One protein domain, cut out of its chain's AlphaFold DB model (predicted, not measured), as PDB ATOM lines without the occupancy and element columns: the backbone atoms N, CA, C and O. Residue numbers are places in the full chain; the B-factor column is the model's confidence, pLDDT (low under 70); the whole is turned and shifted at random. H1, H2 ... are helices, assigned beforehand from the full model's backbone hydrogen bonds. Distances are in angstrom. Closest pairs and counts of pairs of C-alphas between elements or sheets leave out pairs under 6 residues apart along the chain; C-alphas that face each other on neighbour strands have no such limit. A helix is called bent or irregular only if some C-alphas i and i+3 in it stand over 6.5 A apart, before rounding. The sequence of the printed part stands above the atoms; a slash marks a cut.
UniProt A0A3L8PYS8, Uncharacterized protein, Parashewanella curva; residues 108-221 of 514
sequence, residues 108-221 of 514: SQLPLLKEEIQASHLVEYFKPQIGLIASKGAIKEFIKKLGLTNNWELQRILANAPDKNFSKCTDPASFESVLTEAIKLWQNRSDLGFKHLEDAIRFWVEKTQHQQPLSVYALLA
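What this domain is: This is residues 108 to 221 of the 514 residues of an uncharacterized protein of Parashewanella curva (UniProt A0A3L8PYS8). A kinked helix, H1, crosses H4 with its first part and reaches the end of H5 with its residues 129 to 133; on the other side of this small globule H2 and H5 run side by side, opposite ways. H3 folds back along part of H4, and the short H6 packs on residues 119 to 125 of H1. The printed part has 114 residues, with six named helices, H1 to H6 in chain order, and no named strand: the class is all helix. It is compact, with a radius of gyration of the C-alphas of 13.0 A and spans of 38 by 33 by 22 A.

Where its parts are: Find C-alpha 119 at (173.818, 111.504, 173.891), where H1, residues 119 to 135, begins; it measures 19.3 A. It is irregular, with C-alphas 125 and 128 7.8 A apart, and has a kink of 98 degrees near residue 128. H2 is residues 138 to 145 and H3 residues 151 to 158. H4, residues 172 to 187, measures 21.6 A; H5, residues 194 to 208, measures 21.2 A. H6, residues 216 to 219, ends at C-alpha 219, (166.371, 110.151, 175.269).

How they stand to each other: Start at H1, which touches H4 at a steep tilt of 62 degrees; their closest C-alphas, Ala 119 and Thr 180, are 5.0 A apart. H1 touches H6 at C-alphas 121 and 219, 5.5 A, and H5 at C-alphas 129 and 208, 6.7 A. H5 touches H2 at a shallow tilt of 25 degrees, with C-alphas 145 and 200 closest, 4.8 A. H3 and H4 are a helical hairpin, C-alphas 157 and 181 closest at 5.6 A. Every O i to N i+4 pair is within hydrogen-bond range in H2, H3, H4 and H5, and 9 of 13 are in H1; H6 is too short for one.

The domain as a whole: The C-alphas of Gln 109 and Asp 163, 38.9 A, are farthest apart. The printed part has no cut; the link from H3 to H4 is long, 13 residues. Look for pLDDT under 70 at residues 108 to 112 and 209 to 221.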
ATOM      1  N   SER A 108     158.382 117.390 170.103       46.97
ATOM      2  CA  SER A 108     157.797 118.723 170.295       46.97
ATOM      3  C   SER A 108     156.526 118.783 171.156       46.97
ATOM      4  O   SER A 108     156.085 119.883 171.473       46.97
ATOM      5  N   GLN A 109     155.904 117.649 171.493       48.22
ATOM      6  CA  GLN A 109     154.660 117.609 172.278       48.22
ATOM      7  C   GLN A 109     154.890 117.452 173.787       48.22
ATOM      8  O   GLN A 109     153.939 117.501 174.564       48.22
ATOM      9  N   LEU A 110     156.144 117.281 174.212       57.31
ATOM     10  CA  LEU A 110     156.503 117.046 175.607       57.31
ATOM     11  C   LEU A 110     157.177 118.286 176.210       57.31
ATOM     12  O   LEU A 110     157.954 118.948 175.515       57.31
ATOM     13  N   PRO A 111     156.942 118.607 177.498       56.69
ATOM     14  CA  PRO A 111     157.613 119.705 178.192       56.69
ATOM     15  C   PRO A 111     159.066 119.318 178.517       56.69
ATOM     16  O   PRO A 111     159.431 119.077 179.672       56.69
ATOM     17  N   LEU A 112     159.890 119.196 177.477       68.12
ATOM     18  CA  LEU A 112     161.304 118.849 177.559       68.12
ATOM     19  C   LEU A 112     162.163 120.096 177.426       68.12
ATOM     20  O   LEU A 112     161.905 120.972 176.601       68.12
ATOM     21  N   LEU A 113     163.216 120.143 178.230       77.12
ATOM     22  CA  LEU A 113     164.287 121.117 178.106       77.12
ATOM     23  C   LEU A 113     165.437 120.479 177.322       77.12
ATOM     24  O   LEU A 113     165.660 119.268 177.400       77.12
ATOM     25  N   LYS A 114     166.161 121.261 176.518       81.50
ATOM     26  CA  LYS A 114     167.213 120.708 175.645       81.50
ATOM     27  C   LYS A 114     168.313 120.029 176.453       81.50
ATOM     28  O   LYS A 114     168.853 119.014 176.020       81.50
ATOM     29  N   GLU A 115     168.609 120.577 177.624       81.56
ATOM     30  CA  GLU A 115     169.615 120.124 178.585       81.56
ATOM     31  C   GLU A 115     169.310 118.724 179.135       81.56
ATOM     32  O   GLU A 115     170.201 118.051 179.645       81.56
ATOM     33  N   GLU A 116     168.060 118.268 179.026       74.81
ATOM     34  CA  GLU A 116     167.628 116.951 179.497       74.81
ATOM     35  C   GLU A 116     167.937 115.830 178.495       74.81
ATOM     36  O   GLU A 116     167.907 114.657 178.864       74.81
ATOM     37  N   ILE A 117     168.248 116.176 177.242       81.25
ATOM     38  CA  ILE A 117     168.610 115.212 176.201       81.25
ATOM     39  C   ILE A 117     170.055 114.761 176.401       81.25
ATOM     40  O   ILE A 117     170.978 115.576 176.369       81.25
ATOM     41  N   GLN A 118     170.268 113.454 176.545       81.75
ATOM     42  CA  GLN A 118     171.610 112.889 176.689       81.75
ATOM     43  C   GLN A 118     172.010 112.048 175.475       81.75
ATOM     44  O   GLN A 118     171.248 111.218 174.982       81.75
ATOM     45  N   ALA A 119     173.243 112.254 175.005       84.06
ATOM     46  CA  ALA A 119     173.818 111.504 173.891       84.06
ATOM     47  C   ALA A 119     174.015 110.014 174.221       84.06
ATOM     48  O   ALA A 119     173.850 109.176 173.338       84.06
ATOM     49  N   SER A 120     174.313 109.692 175.482       81.75
ATOM     50  CA  SER A 120     174.509 108.327 175.986       81.75
ATOM     51  C   SER A 120     173.327 107.408 175.663       81.75
ATOM     52  O   SER A 120     173.527 106.313 175.142       81.75
ATOM     53  N   HIS A 121     172.087 107.867 175.856       80.12
ATOM     54  CA  HIS A 121     170.908 107.041 175.575       80.12
ATOM     55  C   HIS A 121     170.661 106.833 174.074       80.12
ATOM     56  O   HIS A 121     170.235 105.758 173.652       80.12
ATOM     57  N   LEU A 122     170.995 107.824 173.236       81.44
ATOM     58  CA  LEU A 122     170.993 107.645 171.778       81.44
ATOM     59  C   LEU A 122     172.027 106.601 171.347       81.44
ATOM     60  O   LEU A 122     171.748 105.786 170.466       81.44
ATOM     61  N   VAL A 123     173.212 106.614 171.963       85.69
ATOM     62  CA  VAL A 123     174.252 105.612 171.701       85.69
ATOM     63  C   VAL A 123     173.795 104.229 172.130       85.69
ATOM     64  O   VAL A 123     173.974 103.284 171.370       85.69
ATOM     65  N   GLU A 124     173.191 104.101 173.308       83.19
ATOM     66  CA  GLU A 124     172.679 102.827 173.808       83.19
ATOM     67  C   GLU A 124     171.610 102.243 172.879       83.19
ATOM     68  O   GLU A 124     171.707 101.081 172.480       83.19
ATOM     69  N   TYR A 125     170.661 103.073 172.442       80.81
ATOM     70  CA  TYR A 125     169.611 102.669 171.516       80.81
ATOM     71  C   TYR A 125     170.166 102.221 170.152       80.81
ATOM     72  O   TYR A 125     169.787 101.174 169.628       80.81
ATOM     73  N   PHE A 126     171.117 102.966 169.581       84.12
ATOM     74  CA  PHE A 126     171.724 102.622 168.291       84.12
ATOM     75  C   PHE A 126     172.936 101.692 168.394       84.12
ATOM     76  O   PHE A 126     173.532 101.372 167.362       84.12
ATOM     77  N   LYS A 127     173.291 101.203 169.589       85.44
ATOM     78  CA  LYS A 127     174.483 100.376 169.844       85.44
ATOM     79  C   LYS A 127     174.654  99.207 168.866       85.44
ATOM     80  O   LYS A 127     175.764  99.047 168.357       85.44
ATOM     81  N   PRO A 128     173.601  98.439 168.506       83.75
ATOM     82  CA  PRO A 128     173.728  97.347 167.534       83.75
ATOM     83  C   PRO A 128     174.068  97.815 166.108       83.75
ATOM     84  O   PRO A 128     174.508  97.019 165.284       83.75
ATOM     85  N   GLN A 129     173.844  99.095 165.800       84.69
ATOM     86  CA  GLN A 129     173.936  99.687 164.466       84.69
ATOM     87  C   GLN A 129     175.085 100.698 164.323       84.69
ATOM     88  O   GLN A 129     175.294 101.213 163.225       84.69
ATOM     89  N   ILE A 130     175.863 100.972 165.379       85.88
ATOM     90  CA  ILE A 130     176.950 101.974 165.367       85.88
ATOM     91  C   ILE A 130     177.919 101.749 164.202       85.88
ATOM     92  O   ILE A 130     178.203 102.682 163.450       85.88
ATOM     93  N   GLY A 131     178.361 100.509 163.977       81.31
ATOM     94  CA  GLY A 131     179.256 100.183 162.863       81.31
ATOM     95  C   GLY A 131     178.657 100.516 161.488       81.31
ATOM     96  O   GLY A 131     179.354 101.027 160.607       81.31
ATOM     97  N   LEU A 132     177.349 100.305 161.310       82.62
ATOM     98  CA  LEU A 132     176.621 100.645 160.083       82.62
ATOM     99  C   LEU A 132     176.468 102.165 159.913       82.62
ATOM    100  O   LEU A 132     176.620 102.684 158.806       82.62
ATOM    101  N   ILE A 133     176.172 102.875 161.003       85.31
ATOM    102  CA  ILE A 133     175.988 104.330 161.018       85.31
ATOM    103  C   ILE A 133     177.317 105.038 160.713       85.31
ATOM    104  O   ILE A 133     177.359 105.946 159.878       85.31
ATOM    105  N   ALA A 134     178.409 104.597 161.339       82.56
ATOM    106  CA  ALA A 134     179.743 105.148 161.133       82.56
ATOM    107  C   ALA A 134     180.240 104.896 159.702       82.56
ATOM    108  O   ALA A 134     180.513 105.844 158.963       82.56
ATOM    109  N   SER A 135     180.265 103.635 159.259       76.38
ATOM    110  CA  SER A 135     180.814 103.254 157.946       76.38
ATOM    111  C   SER A 135     180.101 103.906 156.755       76.38
ATOM    112  O   SER A 135     180.732 104.182 155.736       76.38
ATOM    113  N   LYS A 136     178.805 104.219 156.878       75.75
ATOM    114  CA  LYS A 136     178.014 104.883 155.824       75.75
ATOM    115  C   LYS A 136     178.031 106.414 155.890       75.75
ATOM    116  O   LYS A 136     177.253 107.053 155.181       75.75
ATOM    117  N   GLY A 137     178.859 107.015 156.749       79.06
ATOM    118  CA  GLY A 137     178.923 108.470 156.919       79.06
ATOM    119  C   GLY A 137     177.641 109.084 157.496       79.06
ATOM    120  O   GLY A 137     177.450 110.298 157.425       79.06
ATOM    121  N   ALA A 138     176.763 108.265 158.084       85.75
ATOM    122  CA  ALA A 138     175.471 108.709 158.590       85.75
ATOM    123  C   ALA A 138     175.608 109.582 159.850       85.75
ATOM    124  O   ALA A 138     174.698 110.350 160.148       85.75
ATOM    125  N   ILE A 139     176.748 109.535 160.550       88.81
ATOM    126  CA  ILE A 139     177.064 110.463 161.651       88.81
ATOM    127  C   ILE A 139     177.160 111.904 161.140       88.81
ATOM    128  O   ILE A 139     176.576 112.816 161.717       88.81
ATOM    129  N   LYS A 140     177.849 112.119 160.014       89.06
ATOM    130  CA  LYS A 140     178.014 113.458 159.436       89.06
ATOM    131  C   LYS A 140     176.675 114.045 158.991       89.06
ATOM    132  O   LYS A 140     176.413 115.222 159.216       89.06
ATOM    133  N   GLU A 141     175.829 113.230 158.368       89.56
ATOM    134  CA  GLU A 141     174.493 113.656 157.935       89.56
ATOM    135  C   GLU A 141     173.537 113.890 159.110       89.56
ATOM    136  O   GLU A 141     172.736 114.819 159.063       89.56
ATOM    137  N   PHE A 142     173.672 113.130 160.198       91.62
ATOM    138  CA  PHE A 142     172.963 113.417 161.445       91.62
ATOM    139  C   PHE A 142     173.327 114.794 161.997       91.62
ATOM    140  O   PHE A 142     172.436 115.591 162.270       91.62
ATOM    141  N   ILE A 143     174.620 115.119 162.083       91.94
ATOM    142  CA  ILE A 143     175.092 116.420 162.587       91.94
ATOM    143  C   ILE A 143     174.555 117.574 161.725       91.94
ATOM    144  O   ILE A 143     174.092 118.583 162.254       91.94
ATOM    145  N   LYS A 144     174.527 117.402 160.398       91.19
ATOM    146  CA  LYS A 144     173.914 118.386 159.493       91.19
ATOM    147  C   LYS A 144     172.415 118.552 159.739       91.19
ATOM    148  O   LYS A 144     171.935 119.679 159.770       91.19
ATOM    149  N   LYS A 145     171.677 117.451 159.914       91.12
ATOM    150  CA  LYS A 145     170.229 117.476 160.193       91.12
ATOM    151  C   LYS A 145     169.899 118.039 161.573       91.12
ATOM    152  O   LYS A 145     168.860 118.667 161.728       91.12
ATOM    153  N   LEU A 146     170.827 117.918 162.519       90.69
ATOM    154  CA  LEU A 146     170.776 118.595 163.812       90.69
ATOM    155  C   LEU A 146     170.932 120.126 163.681       90.69
ATOM    156  O   LEU A 146     170.724 120.846 164.651       90.69
ATOM    157  N   GLY A 147     171.267 120.632 162.486       89.31
ATOM    158  CA  GLY A 147     171.437 122.053 162.178       89.31
ATOM    159  C   GLY A 147     172.878 122.554 162.307       89.31
ATOM    160  O   GLY A 147     173.149 123.719 162.020       89.31
ATOM    161  N   LEU A 148     173.819 121.684 162.685       91.50
ATOM    162  CA  LEU A 148     175.230 122.022 162.885       91.50
ATOM    163  C   LEU A 148     175.988 121.894 161.562       91.50
ATOM    164  O   LEU A 148     176.548 120.851 161.218       91.50
ATOM    165  N   THR A 149     175.944 122.961 160.773       89.12
ATOM    166  CA  THR A 149     176.505 122.991 159.416       89.12
ATOM    167  C   THR A 149     177.767 123.836 159.307       89.12
ATOM    168  O   THR A 149     178.453 123.768 158.284       89.12
ATOM    169  N   ASN A 150     178.127 124.592 160.350       90.06
ATOM    170  CA  ASN A 150     179.310 125.435 160.293       90.06
ATOM    171  C   ASN A 150     180.585 124.587 160.326       90.06
ATOM    172  O   ASN A 150     180.724 123.651 161.113       90.06
ATOM    173  N   ASN A 151     181.578 124.968 159.519       87.50
ATOM    174  CA  ASN A 151     182.850 124.246 159.456       87.50
ATOM    175  C   ASN A 151     183.566 124.174 160.813       87.50
ATOM    176  O   ASN A 151     184.167 123.149 161.121       87.50
ATOM    177  N   TRP A 152     183.480 125.221 161.638       89.69
ATOM    178  CA  TRP A 152     184.094 125.217 162.968       89.69
ATOM    179  C   TRP A 152     183.374 124.267 163.941       89.69
ATOM    180  O   TRP A 152     184.037 123.609 164.737       89.69
ATOM    181  N   GLU A 153     182.043 124.139 163.849       90.75
ATOM    182  CA  GLU A 153     181.252 123.186 164.648       90.75
ATOM    183  C   GLU A 153     181.645 121.760 164.268       90.75
ATOM    184  O   GLU A 153     181.967 120.946 165.129       90.75
ATOM    185  N   LEU A 154     181.717 121.483 162.964       89.12
ATOM    186  CA  LEU A 154     182.147 120.187 162.449       89.12
ATOM    187  C   LEU A 154     183.579 119.848 162.869       89.12
ATOM    188  O   LEU A 154     183.835 118.714 163.262       89.12
ATOM    189  N   GLN A 155     184.507 120.808 162.819       88.44
ATOM    190  CA  GLN A 155     185.883 120.608 163.282       88.44
ATOM    191  C   GLN A 155     185.956 120.348 164.786       88.44
ATOM    192  O   GLN A 155     186.707 119.474 165.213       88.44
ATOM    193  N   ARG A 156     185.162 121.073 165.578       91.25
ATOM    194  CA  ARG A 156     185.088 120.889 167.028       91.25
ATOM    195  C   ARG A 156     184.546 119.510 167.394       91.25
ATOM    196  O   ARG A 156     185.121 118.849 168.247       91.25
ATOM    197  N   ILE A 157     183.505 119.047 166.706       91.00
ATOM    198  CA  ILE A 157     182.962 117.696 166.896       91.00
ATOM    199  C   ILE A 157     183.983 116.635 166.444       91.00
ATOM    200  O   ILE A 157     184.222 115.657 167.149       91.00
ATOM    201  N   LEU A 158     184.629 116.836 165.289       88.88
ATOM    202  CA  LEU A 158     185.643 115.922 164.749       88.88
ATOM    203  C   LEU A 158     186.914 115.836 165.592       88.88
ATOM    204  O   LEU A 158     187.625 114.840 165.486       88.88
ATOM    205  N   ALA A 159     187.220 116.843 166.412       88.44
ATOM    206  CA  ALA A 159     188.371 116.801 167.310       88.44
ATOM    207  C   ALA A 159     188.293 115.625 168.298       88.44
ATOM    208  O   ALA A 159     189.330 115.101 168.696       88.44
ATOM    209  N   ASN A 160     187.075 115.180 168.620       83.88
ATOM    210  CA  ASN A 160     186.804 114.041 169.494       83.88
ATOM    211  C   ASN A 160     186.673 112.707 168.733       83.88
ATOM    212  O   ASN A 160     186.519 111.658 169.358       83.88
ATOM    213  N   ALA A 161     186.717 112.728 167.395       84.81
ATOM    214  CA  ALA A 161     186.613 111.535 166.560       84.81
ATOM    215  C   ALA A 161     187.986 110.857 166.369       84.81
ATOM    216  O   ALA A 161     188.990 111.554 166.170       84.81
ATOM    217  N   PRO A 162     188.049 109.512 166.310       80.75
ATOM    218  CA  PRO A 162     189.262 108.793 165.942       80.75
ATOM    219  C   PRO A 162     189.750 109.245 164.565       80.75
ATOM    220  O   PRO A 162     188.972 109.345 163.611       80.75
ATOM    221  N   ASP A 163     191.041 109.563 164.466       82.56
ATOM    222  CA  ASP A 163     191.693 110.070 163.253       82.56
ATOM    223  C   ASP A 163     190.969 111.254 162.581       82.56
ATOM    224  O   ASP A 163     191.078 111.443 161.366       82.56
ATOM    225  N   LYS A 164     190.202 112.046 163.349       87.69
ATOM    226  CA  LYS A 164     189.391 113.169 162.847       87.69
ATOM    227  C   LYS A 164     188.455 112.763 161.703       87.69
ATOM    228  O   LYS A 164     188.205 113.548 160.786       87.69
ATOM    229  N   ASN A 165     187.936 111.535 161.743       86.25
ATOM    230  CA  ASN A 165     187.060 111.016 160.704       86.25
ATOM    231  C   ASN A 165     185.837 110.302 161.290       86.25
ATOM    232  O   ASN A 165     185.947 109.250 161.911       86.25
ATOM    233  N   PHE A 166     184.649 110.831 160.986       86.81
ATOM    234  CA  PHE A 166     183.366 110.245 161.380       86.81
ATOM    235  C   PHE A 166     183.201 108.779 160.964       86.81
ATOM    236  O   PHE A 166     182.549 108.017 161.670       86.81
ATOM    237  N   SER A 167     183.778 108.360 159.833       86.94
ATOM    238  CA  SER A 167     183.624 106.980 159.363       86.94
ATOM    239  C   SER A 167     184.373 105.955 160.213       86.94
ATOM    240  O   SER A 167     184.145 104.759 160.058       86.94
ATOM    241  N   LYS A 168     185.278 106.419 161.084       84.88
ATOM    242  CA  LYS A 168     186.090 105.589 161.976       84.88
ATOM    243  C   LYS A 168     185.523 105.492 163.396       84.88
ATOM    244  O   LYS A 168     186.066 104.746 164.200       84.88
ATOM    245  N   CYS A 169     184.418 106.178 163.695       86.44
ATOM    246  CA  CYS A 169     183.718 106.100 164.982       86.44
ATOM    247  C   CYS A 169     182.874 104.816 165.101       86.44
ATOM    248  O   CYS A 169     181.657 104.881 165.263       86.44
ATOM    249  N   THR A 170     183.481 103.644 164.910       85.31
ATOM    250  CA  THR A 170     182.765 102.356 164.896       85.31
ATOM    251  C   THR A 170     182.632 101.721 166.276       85.31
ATOM    252  O   THR A 170     181.809 100.825 166.450       85.31
ATOM    253  N   ASP A 171     183.445 102.143 167.244       86.69
ATOM    254  CA  ASP A 171     183.329 101.709 168.632       86.69
ATOM    255  C   ASP A 171     182.338 102.596 169.414       86.69
ATOM    256  O   ASP A 171     182.224 103.792 169.134       86.69
ATOM    257  N   PRO A 172     181.618 102.041 170.409       86.19
ATOM    258  CA  PRO A 172     180.614 102.797 171.155       86.19
ATOM    259  C   PRO A 172     181.153 104.035 171.878       86.19
ATOM    260  O   PRO A 172     180.476 105.056 171.897       86.19
ATOM    261  N   ALA A 173     182.367 103.972 172.434       86.94
ATOM    262  CA  ALA A 173     182.933 105.064 173.224       86.94
ATOM    263  C   ALA A 173     183.307 106.272 172.349       86.94
ATOM    264  O   ALA A 173     183.011 107.418 172.694       86.94
ATOM    265  N   SER A 174     183.920 106.038 171.187       87.50
ATOM    266  CA  SER A 174     184.238 107.112 170.245       87.50
ATOM    267  C   SER A 174     182.988 107.692 169.585       87.50
ATOM    268  O   SER A 174     182.905 108.904 169.378       87.50
ATOM    269  N   PHE A 175     181.990 106.849 169.305       88.62
ATOM    270  CA  PHE A 175     180.689 107.282 168.808       88.62
ATOM    271  C   PHE A 175     179.976 108.181 169.827       88.62
ATOM    272  O   PHE A 175     179.483 109.252 169.466       88.62
ATOM    273  N   GLU A 176     179.983 107.794 171.103       90.81
ATOM    274  CA  GLU A 176     179.418 108.576 172.205       90.81
ATOM    275  C   GLU A 176     180.122 109.912 172.399       90.81
ATOM    276  O   GLU A 176     179.452 110.933 172.540       90.81
ATOM    277  N   SER A 177     181.451 109.944 172.330       89.25
ATOM    278  CA  SER A 177     182.226 111.184 172.449       89.25
ATOM    279  C   SER A 177     181.868 112.201 171.355       89.25
ATOM    280  O   SER A 177     181.609 113.378 171.630       89.25
ATOM    281  N   VAL A 178     181.769 111.736 170.105       91.88
ATOM    282  CA  VAL A 178     181.365 112.563 168.958       91.88
ATOM    283  C   VAL A 178     179.922 113.045 169.094       91.88
ATOM    284  O   VAL A 178     179.637 114.224 168.864       91.88
ATOM    285  N   LEU A 179     179.007 112.157 169.486       92.00
ATOM    286  CA  LEU A 179     177.598 112.505 169.639       92.00
ATOM    287  C   LEU A 179     177.366 113.461 170.814       92.00
ATOM    288  O   LEU A 179     176.561 114.380 170.698       92.00
ATOM    289  N   THR A 180     178.103 113.295 171.911       91.62
ATOM    290  CA  THR A 180     178.031 114.165 173.090       91.62
ATOM    291  C   THR A 180     178.383 115.601 172.733       91.62
ATOM    292  O   THR A 180     177.637 116.516 173.076       91.62
ATOM    293  N   GLU A 181     179.468 115.820 171.984       93.12
ATOM    294  CA  GLU A 181     179.844 117.175 171.573       93.12
ATOM    295  C   GLU A 181     178.830 117.771 170.582       93.12
ATOM    296  O   GLU A 181     178.491 118.951 170.684       93.12
ATOM    297  N   ALA A 182     178.280 116.962 169.667       92.06
ATOM    298  CA  ALA A 182     177.236 117.407 168.744       92.06
ATOM    299  C   ALA A 182     175.946 117.820 169.480       92.06
ATOM    300  O   ALA A 182     175.426 118.913 169.253       92.06
ATOM    301  N   ILE A 183     175.452 116.992 170.405       92.25
ATOM    302  CA  ILE A 183     174.261 117.303 171.208       92.25
ATOM    303  C   ILE A 183     174.509 118.533 172.085       92.25
ATOM    304  O   ILE A 183     173.660 119.418 172.131       92.25
ATOM    305  N   LYS A 184     175.693 118.664 172.693       91.69
ATOM    306  CA  LYS A 184     176.061 119.839 173.494       91.69
ATOM    307  C   LYS A 184     176.075 121.128 172.674       91.69
ATOM    308  O   LYS A 184     175.634 122.174 173.148       91.69
ATOM    309  N   LEU A 185     176.578 121.090 171.440       91.81
ATOM    310  CA  LEU A 185     176.541 122.251 170.547       91.81
ATOM    311  C   LEU A 185     175.106 122.619 170.157       91.81
ATOM    312  O   LEU A 185     174.762 123.799 170.179       91.81
ATOM    313  N   TRP A 186     174.259 121.631 169.870       93.50
ATOM    314  CA  TRP A 186     172.838 121.849 169.590       93.50
ATOM    315  C   TRP A 186     172.071 122.419 170.794       93.50
ATOM    316  O   TRP A 186     171.292 123.360 170.635       93.50
ATOM    317  N   GLN A 187     172.333 121.917 172.004       91.12
ATOM    318  CA  GLN A 187     171.742 122.423 173.250       91.12
ATOM    319  C   GLN A 187     172.021 123.918 173.445       91.12
ATOM    320  O   GLN A 187     171.108 124.683 173.742       91.12
ATOM    321  N   ASN A 188     173.261 124.344 173.188       89.81
ATOM    322  CA  ASN A 188     173.706 125.729 173.372       89.81
ATOM    323  C   ASN A 188     173.230 126.704 172.277       89.81
ATOM    324  O   ASN A 188     173.446 127.911 172.395       89.81
ATOM    325  N   ARG A 189     172.612 126.214 171.197       88.25
ATOM    326  CA  ARG A 189     172.124 127.035 170.078       88.25
ATOM    327  C   ARG A 189     170.644 127.349 170.255       88.25
ATOM    328  O   ARG A 189     169.799 126.461 170.153       88.25
ATOM    329  N   SER A 190     170.301 128.613 170.491       83.31
ATOM    330  CA  SER A 190     168.912 129.050 170.708       83.31
ATOM    331  C   SER A 190     168.030 128.933 169.459       83.31
ATOM    332  O   SER A 190     166.833 128.699 169.576       83.31
ATOM    333  N   ASP A 191     168.616 129.048 168.268       87.06
ATOM    334  CA  ASP A 191     167.935 128.974 166.972       87.06
ATOM    335  C   ASP A 191     167.561 127.541 166.542       87.06
ATOM    336  O   ASP A 191     166.685 127.350 165.698       87.06
ATOM    337  N   LEU A 192     168.173 126.514 167.142       87.50
ATOM    338  CA  LEU A 192     167.941 125.116 166.776       87.50
ATOM    339  C   LEU A 192     166.928 124.448 167.714       87.50
ATOM    340  O   LEU A 192     167.276 124.038 168.810       87.50
ATOM    341  N   GLY A 193     165.664 124.306 167.319       83.12
ATOM    342  CA  GLY A 193     164.639 123.621 168.134       83.12
ATOM    343  C   GLY A 193     164.705 122.082 168.114       83.12
ATOM    344  O   GLY A 193     165.470 121.495 167.346       83.12
ATOM    345  N   PHE A 194     163.833 121.428 168.897       83.00
ATOM    346  CA  PHE A 194     163.668 119.960 168.945       83.00
ATOM    347  C   PHE A 194     163.368 119.319 167.590       83.00
ATOM    348  O   PHE A 194     163.792 118.195 167.348       83.00
ATOM    349  N   LYS A 195     162.736 120.049 166.665       82.06
ATOM    350  CA  LYS A 195     162.493 119.582 165.293       82.06
ATOM    351  C   LYS A 195     163.775 119.144 164.565       82.06
ATOM    352  O   LYS A 195     163.755 118.165 163.832       82.06
ATOM    353  N   HIS A 196     164.902 119.817 164.805       87.44
ATOM    354  CA  HIS A 196     166.187 119.437 164.203       87.44
ATOM    355  C   HIS A 196     166.703 118.107 164.764       87.44
ATOM    356  O   HIS A 196     167.205 117.264 164.024       87.44
ATOM    357  N   LEU A 197     166.535 117.896 166.073       86.88
ATOM    358  CA  LEU A 197     166.864 116.629 166.723       86.88
ATOM    359  C   LEU A 197     165.959 115.500 166.210       86.88
ATOM    360  O   LEU A 197     166.452 114.423 165.883       86.88
ATOM    361  N   GLU A 198     164.658 115.762 166.073       83.38
ATOM    362  CA  GLU A 198     163.699 114.823 165.489       83.38
ATOM    363  C   GLU A 198     164.093 114.397 164.073       83.38
ATOM    364  O   GLU A 198     164.121 113.207 163.765       83.38
ATOM    365  N   ASP A 199     164.426 115.360 163.212       83.06
ATOM    366  CA  ASP A 199     164.801 115.092 161.825       83.06
ATOM    367  C   ASP A 199     166.133 114.331 161.726       83.06
ATOM    368  O   ASP A 199     166.300 113.476 160.847       83.06
ATOM    369  N   ALA A 200     167.073 114.600 162.638       87.38
ATOM    370  CA  ALA A 200     168.344 113.888 162.729       87.38
ATOM    371  C   ALA A 200     168.148 112.422 163.158       87.38
ATOM    372  O   ALA A 200     168.661 111.508 162.507       87.38
ATOM    373  N   ILE A 201     167.351 112.179 164.200       84.81
ATOM    374  CA  ILE A 201     167.038 110.831 164.691       84.81
ATOM    375  C   ILE A 201     166.242 110.042 163.650       84.81
ATOM    376  O   ILE A 201     166.577 108.889 163.363       84.81
ATOM    377  N   ARG A 202     165.227 110.661 163.030       81.44
ATOM    378  CA  ARG A 202     164.412 110.027 161.985       81.44
ATOM    379  C   ARG A 202     165.283 109.521 160.837       81.44
ATOM    380  O   ARG A 202     165.113 108.387 160.400       81.44
ATOM    381  N   PHE A 203     166.272 110.309 160.419       85.06
ATOM    382  CA  PHE A 203     167.237 109.884 159.407       85.06
ATOM    383  C   PHE A 203     168.006 108.617 159.812       85.06
ATOM    384  O   PHE A 203     168.187 107.725 158.984       85.06
ATOM    385  N   TRP A 204     168.440 108.489 161.069       85.12
ATOM    386  CA  TRP A 204     169.094 107.264 161.542       85.12
ATOM    387  C   TRP A 204     168.151 106.066 161.614       85.12
ATOM    388  O   TRP A 204     168.550 104.976 161.198       85.12
ATOM    389  N   VAL A 205     166.907 106.248 162.060       79.50
ATOM    390  CA  VAL A 205     165.886 105.183 162.066       79.50
ATOM    391  C   VAL A 205     165.612 104.681 160.644       79.50
ATOM    392  O   VAL A 205     165.624 103.476 160.391       79.50
ATOM    393  N   GLU A 206     165.449 105.595 159.685       78.81
ATOM    394  CA  GLU A 206     165.270 105.263 158.266       78.81
ATOM    395  C   GLU A 206     166.496 104.542 157.696       78.81
ATOM    396  O   GLU A 206     166.368 103.545 156.980       78.81
ATOM    397  N   LYS A 207     167.704 105.011 158.033       79.81
ATOM    398  CA  LYS A 207     168.951 104.483 157.471       79.81
ATOM    399  C   LYS A 207     169.328 103.109 158.011       79.81
ATOM    400  O   LYS A 207     169.920 102.315 157.278       79.81
ATOM    401  N   THR A 208     169.015 102.846 159.274       74.62
ATOM    402  CA  THR A 208     169.298 101.567 159.938       74.62
ATOM    403  C   THR A 208     168.173 100.549 159.756       74.62
ATOM    404  O   THR A 208     168.358  99.392 160.116       74.62
ATOM    405  N   GLN A 209     167.027 100.951 159.179       66.50
ATOM    406  CA  GLN A 209     165.803 100.138 159.099       66.50
ATOM    407  C   GLN A 209     165.412  99.539 160.457       66.50
ATOM    408  O   GLN A 209     164.818  98.462 160.534       66.50
ATOM    409  N   HIS A 210     165.768 100.232 161.539       63.50
ATOM    410  CA  HIS A 210     165.544  99.736 162.879       63.50
ATOM    411  C   HIS A 210     164.033  99.705 163.141       63.50
ATOM    412  O   HIS A 210     163.342 100.712 162.997       63.50
ATOM    413  N   GLN A 211     163.507  98.509 163.418       52.94
ATOM    414  CA  GLN A 211     162.063  98.267 163.507       52.94
ATOM    415  C   GLN A 211     161.467  98.667 164.861       52.94
ATOM    416  O   GLN A 211     160.245  98.731 164.986       52.94
ATOM    417  N   GLN A 212     162.299  98.931 165.873       56.09
ATOM    418  CA  GLN A 212     161.805  99.331 167.182       56.09
ATOM    419  C   GLN A 212     161.381 100.803 167.161       56.09
ATOM    420  O   GLN A 212     162.152 101.644 166.705       56.09
ATOM    421  N   PRO A 213     160.180 101.151 167.646       56.03
ATOM    422  CA  PRO A 213     159.801 102.545 167.813       56.03
ATOM    423  C   PRO A 213     160.691 103.190 168.882       56.03
ATOM    424  O   PRO A 213     160.829 102.660 169.986       56.03
ATOM    425  N   LEU A 214     161.299 104.335 168.567       60.72
ATOM    426  CA  LEU A 214     162.016 105.125 169.563       60.72
ATOM    427  C   LEU A 214     160.998 105.946 170.362       60.72
ATOM    428  O   LEU A 214     160.363 106.863 169.833       60.72
ATOM    429  N   SER A 215     160.851 105.613 171.641       60.41
ATOM    430  CA  SER A 215     160.108 106.438 172.593       60.41
ATOM    431  C   SER A 215     160.920 107.684 172.945       60.41
ATOM    432  O   SER A 215     162.124 107.588 173.170       60.41
ATOM    433  N   VAL A 216     160.276 108.850 173.056       59.75
ATOM    434  CA  VAL A 216     160.959 110.102 173.441       59.75
ATOM    435  C   VAL A 216     161.587 109.997 174.839       59.75
ATOM    436  O   VAL A 216     162.627 110.594 175.102       59.75
ATOM    437  N   TYR A 217     161.021 109.163 175.714       56.34
ATOM    438  CA  TYR A 217     161.588 108.880 177.034       56.34
ATOM    439  C   TYR A 217     162.920 108.141 176.976       56.34
ATOM    440  O   TYR A 217     163.712 108.278 177.897       56.34
ATOM    441  N   ALA A 218     163.209 107.429 175.884       60.50
ATOM    442  CA  ALA A 218     164.500 106.777 175.689       60.50
ATOM    443  C   ALA A 218     165.641 107.780 175.432       60.50
ATOM    444  O   ALA A 218     166.771 107.364 175.236       60.50
ATOM    445  N   LEU A 219     165.365 109.090 175.401       63.75
ATOM    446  CA  LEU A 219     166.371 110.151 175.269       63.75
ATOM    447  C   LEU A 219     166.712 110.825 176.607       63.75
ATOM    448  O   LEU A 219     167.642 111.634 176.667       63.75
ATOM    449  N   LEU A 220     165.967 110.506 177.668       61.34
ATOM    450  CA  LEU A 220     166.051 111.148 178.977       61.34
ATOM    451  C   LEU A 220     166.755 110.248 179.987       61.34
ATOM    452  O   LEU A 220     166.672 109.027 179.914       61.34
ATOM    453  N   ALA A 221     167.399 110.867 180.974       60.94
ATOM    454  CA  ALA A 221     167.920 110.143 182.125       60.94
ATOM    455  C   ALA A 221     166.781 109.528 182.957       60.94
ATOM    456  O   ALA A 221     165.688 110.090 183.065       60.94
TER     457      ALA A 221